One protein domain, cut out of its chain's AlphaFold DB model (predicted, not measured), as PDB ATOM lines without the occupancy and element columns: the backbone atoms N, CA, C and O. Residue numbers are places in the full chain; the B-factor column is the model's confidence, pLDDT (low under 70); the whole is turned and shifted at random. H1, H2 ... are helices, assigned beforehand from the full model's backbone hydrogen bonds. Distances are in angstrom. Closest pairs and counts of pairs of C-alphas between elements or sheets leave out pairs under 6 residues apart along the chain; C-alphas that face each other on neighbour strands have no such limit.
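AT A GLANCE: This is residues 418 to 480 of the 481 residues of an uncharacterized protein of Glomus cerebriforme (UniProt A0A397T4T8). Five short helices make a small, only just elongated body: H5, H2 and H4 sit round the middle as a loose triangle, H1 lies across one end of these three, and H3 stands at the other end, near H4 but touching no helix. The contacts between helices are few, and the links between them are short. The printed part has 63 residues, with five named helices in the order H1, H2, H3, H4, H5 and no named strand; the class is all helix. The whole is compact, with a radius of gyration of the C-alphas of 11.2 A, and spans 31 by 20 by 15 A, only just elongated.

IN THESE COORDINATES: Find C-alpha 470 at (-4.649, 143.541, 93.808); from there H5, residues 470 to 478, runs 12.2 A to C-alpha 478 at (-1.937, 140.515, 105.295). H3, equally long by residues, is residues 446 to 454 and covers 12.0 A. H2 is residues 432 to 439, 10.7 A, and H4 is residues 461 to 467, 10.0 A. Look for H1 at the first printed residue, C-alpha 418 at (-13.259, 139.425, 86.137); it holds residues 418 to 423 and measures 9.4 A.

HOW THE PARTS SIT: Start at H5, whose centre is the nearest to the mean of the C-alphas, at 5.9 A. H2 and H5 only just touch, with 3 pairs of C-alphas within 8 A; the closest are those of Ile 439 and Ile 477, 7.0 A apart. Their tilt is steep, 48 degrees, and they run the same way. H4 and H5 are close but not clearly touching, closest at the C-alphas of Leu 465 and Ile 473, 7.0 A; they run opposite ways at a shallow tilt of 29 degrees. H2 and H4 are apart. Move to H1, which is close to but not clearly touching H5, with the C-alphas of Phe 423 and Pro 470 closest at 6.2 A, and stands about perpendicular to it at 77 degrees. H1 is likewise close to but not clearly touching H4, closest at the C-alphas of Ile 419 and Val 466, 6.5 A. At the far end H3 and H4 are near each other, with 5 pairs of C-alphas within 10 A, while H3 and H1 are apart. In H2, H3, H4 and H5 every O i to N i+4 pair is within hydrogen-bond range; in H1 it is 1 of 2.

THE WHOLE: The C-alphas of Lys 427 and Glu 454 are the two farthest apart, at 31.5 A. The printed part has no cut. The link from H4 to H5 is tight, and no link is long. The mean pLDDT of the printed part is 91.3, and no printed residue is under 70.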
ATOM      1  N   GLU A 418     -13.759 138.046  86.126       87.75
ATOM      2  CA  GLU A 418     -13.259 139.425  86.137       87.75
ATOM      3  C   GLU A 418     -12.322 139.677  87.320       87.75
ATOM      4  O   GLU A 418     -11.226 140.201  87.120       87.75
ATOM      5  N   ILE A 419     -12.682 139.225  88.526       90.12
ATOM      6  CA  ILE A 419     -11.821 139.335  89.711       90.12
ATOM      7  C   ILE A 419     -10.525 138.558  89.473       90.12
ATOM      8  O   ILE A 419      -9.438 139.114  89.617       90.12
ATOM      9  N   LEU A 420     -10.618 137.307  89.012       90.56
ATOM     10  CA  LEU A 420      -9.441 136.473  88.739       90.56
ATOM     11  C   LEU A 420      -8.508 137.096  87.690       90.56
ATOM     12  O   LEU A 420      -7.287 136.967  87.791       90.56
ATOM     13  N   SER A 421      -9.061 137.799  86.696       90.94
ATOM     14  CA  SER A 421      -8.272 138.466  85.659       90.94
ATOM     15  C   SER A 421      -7.336 139.544  86.219       90.94
ATOM     16  O   SER A 421      -6.205 139.651  85.745       90.94
ATOM     17  N   LYS A 422      -7.743 140.258  87.280       92.75
ATOM     18  CA  LYS A 422      -6.919 141.293  87.925       92.75
ATOM     19  C   LYS A 422      -5.655 140.725  88.566       92.75
ATOM     20  O   LYS A 422      -4.623 141.390  88.587       92.75
ATOM     21  N   PHE A 423      -5.721 139.496  89.075       93.19
ATOM     22  CA  PHE A 423      -4.609 138.851  89.777       93.19
ATOM     23  C   PHE A 423      -3.687 138.047  88.848       93.19
ATOM     24  O   PHE A 423      -2.653 137.554  89.296       93.19
ATOM     25  N   LYS A 424      -3.994 137.940  87.545       89.56
ATOM     26  CA  LYS A 424      -3.177 137.176  86.581       89.56
ATOM     27  C   LYS A 424      -1.734 137.668  86.464       89.56
ATOM     28  O   LYS A 424      -0.845 136.858  86.217       89.56
ATOM     29  N   SER A 425      -1.502 138.968  86.632       89.75
ATOM     30  CA  SER A 425      -0.161 139.565  86.590       89.75
ATOM     31  C   SER A 425       0.702 139.179  87.797       89.75
ATOM     32  O   SER A 425       1.926 139.282  87.739       89.75
ATOM     33  N   LEU A 426       0.093 138.691  88.883       89.69
ATOM     34  CA  LEU A 426       0.784 138.279  90.098       89.69
ATOM     35  C   LEU A 426       1.041 136.771  90.068       89.69
ATOM     36  O   LEU A 426       0.148 135.964  90.320       89.69
ATOM     37  N   LYS A 427       2.296 136.376  89.822       86.38
ATOM     38  CA  LYS A 427       2.732 134.966  89.708       86.38
ATOM     39  C   LYS A 427       2.272 134.073  90.878       86.38
ATOM     40  O   LYS A 427       2.004 132.887  90.689       86.38
ATOM     41  N   ASN A 428       2.132 134.654  92.071       86.12
ATOM     42  CA  ASN A 428       1.762 133.946  93.299       86.12
ATOM     43  C   ASN A 428       0.256 133.963  93.614       86.12
ATOM     44  O   ASN A 428      -0.151 133.289  94.548       86.12
ATOM     45  N   LEU A 429      -0.577 134.678  92.850       89.88
ATOM     46  CA  LEU A 429      -2.032 134.784  93.070       89.88
ATOM     47  C   LEU A 429      -2.841 134.583  91.775       89.88
ATOM     48  O   LEU A 429      -4.017 134.914  91.693       89.88
ATOM     49  N   ASN A 430      -2.222 133.991  90.758       88.31
ATOM     50  CA  ASN A 430      -2.770 133.823  89.411       88.31
ATOM     51  C   ASN A 430      -3.842 132.724  89.253       88.31
ATOM     52  O   ASN A 430      -4.220 132.396  88.130       88.31
ATOM     53  N   THR A 431      -4.303 132.124  90.347       89.44
ATOM     54  CA  THR A 431      -5.224 130.973  90.347       89.44
ATOM     55  C   THR A 431      -6.286 131.169  91.413       89.44
ATOM     56  O   THR A 431      -6.006 131.787  92.442       89.44
ATOM     57  N   LYS A 432      -7.478 130.609  91.182       91.50
ATOM     58  CA  LYS A 432      -8.603 130.696  92.115       91.50
ATOM     59  C   LYS A 432      -8.232 130.151  93.497       91.50
ATOM     60  O   LYS A 432      -8.455 130.851  94.476       91.50
ATOM     61  N   GLU A 433      -7.579 128.986  93.572       91.12
ATOM     62  CA  GLU A 433      -7.218 128.393  94.868       91.12
ATOM     63  C   GLU A 433      -6.263 129.281  95.672       91.12
ATOM     64  O   GLU A 433      -6.403 129.401  96.884       91.12
ATOM     65  N   LYS A 434      -5.306 129.950  95.013       91.25
ATOM     66  CA  LYS A 434      -4.364 130.850  95.703       91.25
ATOM     67  C   LYS A 434      -5.035 132.123  96.213       91.25
ATOM     68  O   LYS A 434      -4.648 132.626  97.263       91.25
ATOM     69  N   LEU A 435      -6.024 132.644  95.485       91.25
ATOM     70  CA  LEU A 435      -6.789 133.804  95.934       91.25
ATOM     71  C   LEU A 435      -7.718 133.432  97.100       91.25
ATOM     72  O   LEU A 435      -7.803 134.179  98.067       91.25
ATOM     73  N   GLU A 436      -8.345 132.253  97.063       91.75
ATOM     74  CA  GLU A 436      -9.107 131.729  98.204       91.75
ATOM     75  C   GLU A 436      -8.209 131.480  99.419       91.75
ATOM     76  O   GLU A 436      -8.589 131.828 100.531       91.75
ATOM     77  N   ALA A 437      -7.003 130.943  99.221       91.81
ATOM     78  CA  ALA A 437      -6.034 130.734 100.296       91.81
ATOM     79  C   ALA A 437      -5.589 132.044 100.961       91.81
ATOM     80  O   ALA A 437      -5.356 132.047 102.163       91.81
ATOM     81  N   LEU A 438      -5.505 133.143 100.201       92.38
ATOM     82  CA  LEU A 438      -5.234 134.473 100.747       92.38
ATOM     83  C   LEU A 438      -6.410 134.980 101.596       92.38
ATOM     84  O   LEU A 438      -6.201 135.582 102.634       92.38
ATOM     85  N   ILE A 439      -7.646 134.751 101.155       93.00
ATOM     86  CA  ILE A 439      -8.847 135.343 101.763       93.00
ATOM     87  C   ILE A 439      -9.371 134.533 102.961       93.00
ATOM     88  O   ILE A 439      -9.902 135.096 103.916       93.00
ATOM     89  N   ASN A 440      -9.239 133.207 102.919       92.69
ATOM     90  CA  ASN A 440      -9.791 132.299 103.926       92.69
ATOM     91  C   ASN A 440      -9.382 132.593 105.381       92.69
ATOM     92  O   ASN A 440     -10.241 132.413 106.239       92.69
ATOM     93  N   PRO A 441      -8.148 133.034 105.691       92.25
ATOM     94  CA  PRO A 441      -7.756 133.357 107.064       92.25
ATOM     95  C   PRO A 441      -8.520 134.539 107.669       92.25
ATOM     96  O   PRO A 441      -8.708 134.584 108.880       92.25
ATOM     97  N   VAL A 442      -8.973 135.484 106.840       92.56
ATOM     98  CA  VAL A 442      -9.551 136.756 107.309       92.56
ATOM     99  C   VAL A 442     -11.051 136.884 107.061       92.56
ATOM    100  O   VAL A 442     -11.686 137.752 107.648       92.56
ATOM    101  N   LYS A 443     -11.641 136.036 106.209       89.31
ATOM    102  CA  LYS A 443     -13.059 136.148 105.814       89.31
ATOM    103  C   LYS A 443     -14.044 136.049 106.987       89.31
ATOM    104  O   LYS A 443     -15.131 136.600 106.888       89.31
ATOM    105  N   ASP A 444     -13.655 135.349 108.052       88.31
ATOM    106  CA  ASP A 444     -14.471 135.115 109.249       88.31
ATOM    107  C   ASP A 444     -13.972 135.952 110.449       88.31
ATOM    108  O   ASP A 444     -14.399 135.735 111.583       88.31
ATOM    109  N   ASN A 445     -13.031 136.882 110.228       91.50
ATOM    110  CA  ASN A 445     -12.466 137.719 111.283       91.50
ATOM    111  C   ASN A 445     -13.336 138.984 111.493       91.50
ATOM    112  O   ASN A 445     -13.398 139.828 110.594       91.50
ATOM    113  N   PRO A 446     -13.965 139.171 112.671       91.19
ATOM    114  CA  PRO A 446     -14.832 140.323 112.934       91.19
ATOM    115  C   PRO A 446     -14.078 141.662 112.949       91.19
ATOM    116  O   PRO A 446     -14.664 142.696 112.632       91.19
ATOM    117  N   ASP A 447     -12.785 141.670 113.283       93.00
ATOM    118  CA  ASP A 447     -11.974 142.893 113.264       93.00
ATOM    119  C   ASP A 447     -11.666 143.328 111.827       93.00
ATOM    120  O   ASP A 447     -11.622 144.521 111.523       93.00
ATOM    121  N   PHE A 448     -11.517 142.359 110.921       94.25
ATOM    122  CA  PHE A 448     -11.357 142.626 109.495       94.25
ATOM    123  C   PHE A 448     -12.648 143.183 108.880       94.25
ATOM    124  O   PHE A 448     -12.600 144.124 108.088       94.25
ATOM    125  N   GLU A 449     -13.807 142.653 109.280       90.38
ATOM    126  CA  GLU A 449     -15.112 143.170 108.853       90.38
ATOM    127  C   GLU A 449     -15.333 144.616 109.326       90.38
ATOM    128  O   GLU A 449     -15.721 145.468 108.525       90.38
ATOM    129  N   LYS A 450     -14.980 144.931 110.582       92.25
ATOM    130  CA  LYS A 450     -15.018 146.308 111.101       92.25
ATOM    131  C   LYS A 450     -14.103 147.254 110.332       92.25
ATOM    132  O   LYS A 450     -14.528 148.350 109.973       92.25
ATOM    133  N   GLU A 451     -12.869 146.845 110.036       92.44
ATOM    134  CA  GLU A 451     -11.924 147.665 109.264       92.44
ATOM    135  C   GLU A 451     -12.467 147.981 107.858       92.44
ATOM    136  O   GLU A 451     -12.324 149.108 107.367       92.44
ATOM    137  N   LEU A 452     -13.121 147.003 107.217       93.00
ATOM    138  CA  LEU A 452     -13.770 147.193 105.921       93.00
ATOM    139  C   LEU A 452     -14.901 148.221 106.001       93.00
ATOM    140  O   LEU A 452     -14.922 149.150 105.187       93.00
ATOM    141  N   SER A 453     -15.792 148.096 106.987       90.75
ATOM    142  CA  SER A 453     -16.939 148.996 107.123       90.75
ATOM    143  C   SER A 453     -16.554 150.400 107.591       90.75
ATOM    144  O   SER A 453     -17.037 151.380 107.034       90.75
ATOM    145  N   GLU A 454     -15.673 150.516 108.589       92.62
ATOM    146  CA  GLU A 454     -15.402 151.779 109.287       92.62
ATOM    147  C   GLU A 454     -14.317 152.610 108.598       92.62
ATOM    148  O   GLU A 454     -14.465 153.824 108.465       92.62
ATOM    149  N   LYS A 455     -13.228 151.979 108.131       91.50
ATOM    150  CA  LYS A 455     -12.085 152.715 107.561       91.50
ATOM    151  C   LYS A 455     -12.072 152.750 106.045       91.50
ATOM    152  O   LYS A 455     -11.628 153.733 105.460       91.50
ATOM    153  N   GLN A 456     -12.505 151.671 105.397       88.31
ATOM    154  CA  GLN A 456     -12.477 151.580 103.935       88.31
ATOM    155  C   GLN A 456     -13.808 151.965 103.284       88.31
ATOM    156  O   GLN A 456     -13.828 152.175 102.070       88.31
ATOM    157  N   ASN A 457     -14.887 152.093 104.068       90.75
ATOM    158  CA  ASN A 457     -16.248 152.328 103.581       90.75
ATOM    159  C   ASN A 457     -16.677 151.271 102.541       90.75
ATOM    160  O   ASN A 457     -17.237 151.581 101.488       90.75
ATOM    161  N   ILE A 458     -16.330 150.009 102.809       91.44
ATOM    162  CA  ILE A 458     -16.624 148.850 101.965       91.44
ATOM    163  C   ILE A 458     -17.615 147.959 102.710       91.44
ATOM    164  O   ILE A 458     -17.332 147.479 103.802       91.44
ATOM    165  N   THR A 459     -18.769 147.716 102.095       87.44
ATOM    166  CA  THR A 459     -19.874 146.952 102.692       87.44
ATOM    167  C   THR A 459     -19.620 145.454 102.795       87.44
ATOM    168  O   THR A 459     -20.172 144.817 103.682       87.44
ATOM    169  N   ASP A 460     -18.847 144.871 101.878       87.50
ATOM    170  CA  ASP A 460     -18.587 143.433 101.868       87.50
ATOM    171  C   ASP A 460     -17.262 143.066 101.182       87.50
ATOM    172  O   ASP A 460     -16.655 143.830 100.423       87.50
ATOM    173  N   LEU A 461     -16.825 141.831 101.423       88.81
ATOM    174  CA  LEU A 461     -15.600 141.270 100.863       88.81
ATOM    175  C   LEU A 461     -15.607 141.216  99.326       88.81
ATOM    176  O   LEU A 461     -14.559 141.382  98.703       88.81
ATOM    177  N   ASN A 462     -16.765 141.033  98.682       89.06
ATOM    178  CA  ASN A 462     -16.825 141.076  97.219       89.06
ATOM    179  C   ASN A 462     -16.581 142.497  96.700       89.06
ATOM    180  O   ASN A 462     -15.828 142.666  95.739       89.06
ATOM    181  N   SER A 463     -17.132 143.524  97.356       89.25
ATOM    182  CA  SER A 463     -16.848 144.921  97.015       89.25
ATOM    183  C   SER A 463     -15.370 145.259  97.182       89.25
ATOM    184  O   SER A 463     -14.829 145.995  96.358       89.25
ATOM    185  N   LEU A 464     -14.678 144.679  98.171       92.81
ATOM    186  CA  LEU A 464     -13.223 144.814  98.290       92.81
ATOM    187  C   LEU A 464     -12.512 144.296  97.028       92.81
ATOM    188  O   LEU A 464     -11.693 145.002  96.440       92.81
ATOM    189  N   LEU A 465     -12.857 143.087  96.578       92.19
ATOM    190  CA  LEU A 465     -12.239 142.443  95.412       92.19
ATOM    191  C   LEU A 465     -12.557 143.160  94.084       92.19
ATOM    192  O   LEU A 465     -11.746 143.168  93.146       92.19
ATOM    193  N   VAL A 466     -13.732 143.786  93.993       90.88
ATOM    194  CA  VAL A 466     -14.178 144.527  92.805       90.88
ATOM    195  C   VAL A 466     -13.616 145.948  92.768       90.88
ATOM    196  O   VAL A 466     -13.181 146.384  91.702       90.88
ATOM    197  N   ASN A 467     -13.550 146.652  93.896       90.12
ATOM    198  CA  ASN A 467     -13.246 148.086  93.902       90.12
ATOM    199  C   ASN A 467     -11.768 148.406  94.146       90.12
ATOM    200  O   ASN A 467     -11.299 149.454  93.708       90.12
ATOM    201  N   LYS A 468     -11.013 147.522  94.810       93.81
ATOM    202  CA  LYS A 468      -9.595 147.758  95.112       93.81
ATOM    203  C   LYS A 468      -8.654 147.096  94.108       93.81
ATOM    204  O   LYS A 468      -9.018 146.188  93.347       93.81
ATOM    205  N   THR A 469      -7.416 147.580  94.093       93.94
ATOM    206  CA  THR A 469      -6.333 146.978  93.316       93.94
ATOM    207  C   THR A 469      -5.818 145.702  93.992       93.94
ATOM    208  O   THR A 469      -5.881 145.578  95.217       93.94
ATOM    209  N   PRO A 470      -5.231 144.754  93.234       93.44
ATOM    210  CA  PRO A 470      -4.649 143.541  93.808       93.44
ATOM    211  C   PRO A 470      -3.652 143.801  94.944       93.44
ATOM    212  O   PRO A 470      -3.649 143.070  95.927       93.44
ATOM    213  N   LYS A 471      -2.827 144.855  94.838       93.69
ATOM    214  CA  LYS A 471      -1.841 145.210  95.871       93.69
ATOM    215  C   LYS A 471      -2.508 145.658  97.168       93.69
ATOM    216  O   LYS A 471      -2.122 145.184  98.228       93.69
ATOM    217  N   GLU A 472      -3.509 146.532  97.084       93.75
ATOM    218  CA  GLU A 472      -4.246 147.007  98.261       93.75
ATOM    219  C   GLU A 472      -4.970 145.859  98.962       93.75
ATOM    220  O   GLU A 472      -4.905 145.763 100.181       93.75
ATOM    221  N   ILE A 473      -5.590 144.958  98.195       93.75
ATOM    222  CA  ILE A 473      -6.269 143.772  98.733       93.75
ATOM    223  C   ILE A 473      -5.279 142.906  99.517       93.75
ATOM    224  O   ILE A 473      -5.560 142.524 100.648       93.75
ATOM    225  N   ILE A 474      -4.101 142.629  98.946       93.62
ATOM    226  CA  ILE A 474      -3.065 141.827  99.610       93.62
ATOM    227  C   ILE A 474      -2.582 142.507 100.888       93.62
ATOM    228  O   ILE A 474      -2.488 141.845 101.915       93.62
ATOM    229  N   ILE A 475      -2.282 143.808 100.834       94.31
ATOM    230  CA  ILE A 475      -1.811 144.566 102.001       94.31
ATOM    231  C   ILE A 475      -2.869 144.556 103.103       94.31
ATOM    232  O   ILE A 475      -2.529 144.330 104.259       94.31
ATOM    233  N   LEU A 476      -4.135 144.786 102.752       94.12
ATOM    234  CA  LEU A 476      -5.228 144.817 103.716       94.12
ATOM    235  C   LEU A 476      -5.394 143.452 104.385       94.12
ATOM    236  O   LEU A 476      -5.413 143.381 105.604       94.12
ATOM    237  N   ILE A 477      -5.443 142.371 103.605       94.25
ATOM    238  CA  ILE A 477      -5.595 141.011 104.131       94.25
ATOM    239  C   ILE A 477      -4.399 140.614 105.009       94.25
ATOM    240  O   ILE A 477      -4.585 140.121 106.115       94.25
ATOM    241  N   LYS A 478      -3.164 140.881 104.564       92.88
ATOM    242  CA  LYS A 478      -1.937 140.515 105.295       92.88
ATOM    243  C   LYS A 478      -1.731 141.261 106.615       92.88
ATOM    244  O   LYS A 478      -0.853 140.875 107.370       92.88
ATOM    245  N   ARG A 479      -2.492 142.323 106.889       93.19
ATOM    246  CA  ARG A 479      -2.490 142.986 108.205       93.19
ATOM    247  C   ARG A 479      -3.297 142.226 109.261       93.19
ATOM    248  O   ARG A 479      -3.128 142.516 110.439       93.19
ATOM    249  N   PHE A 480      -4.186 141.329 108.833       91.31
ATOM    250  CA  PHE A 480      -5.119 140.593 109.694       91.31
ATOM    251  C   PHE A 480      -4.880 139.074 109.692       91.31
ATOM    252  O   PHE A 480      -5.560 138.361 110.430       91.31
TER     253      PHE A 480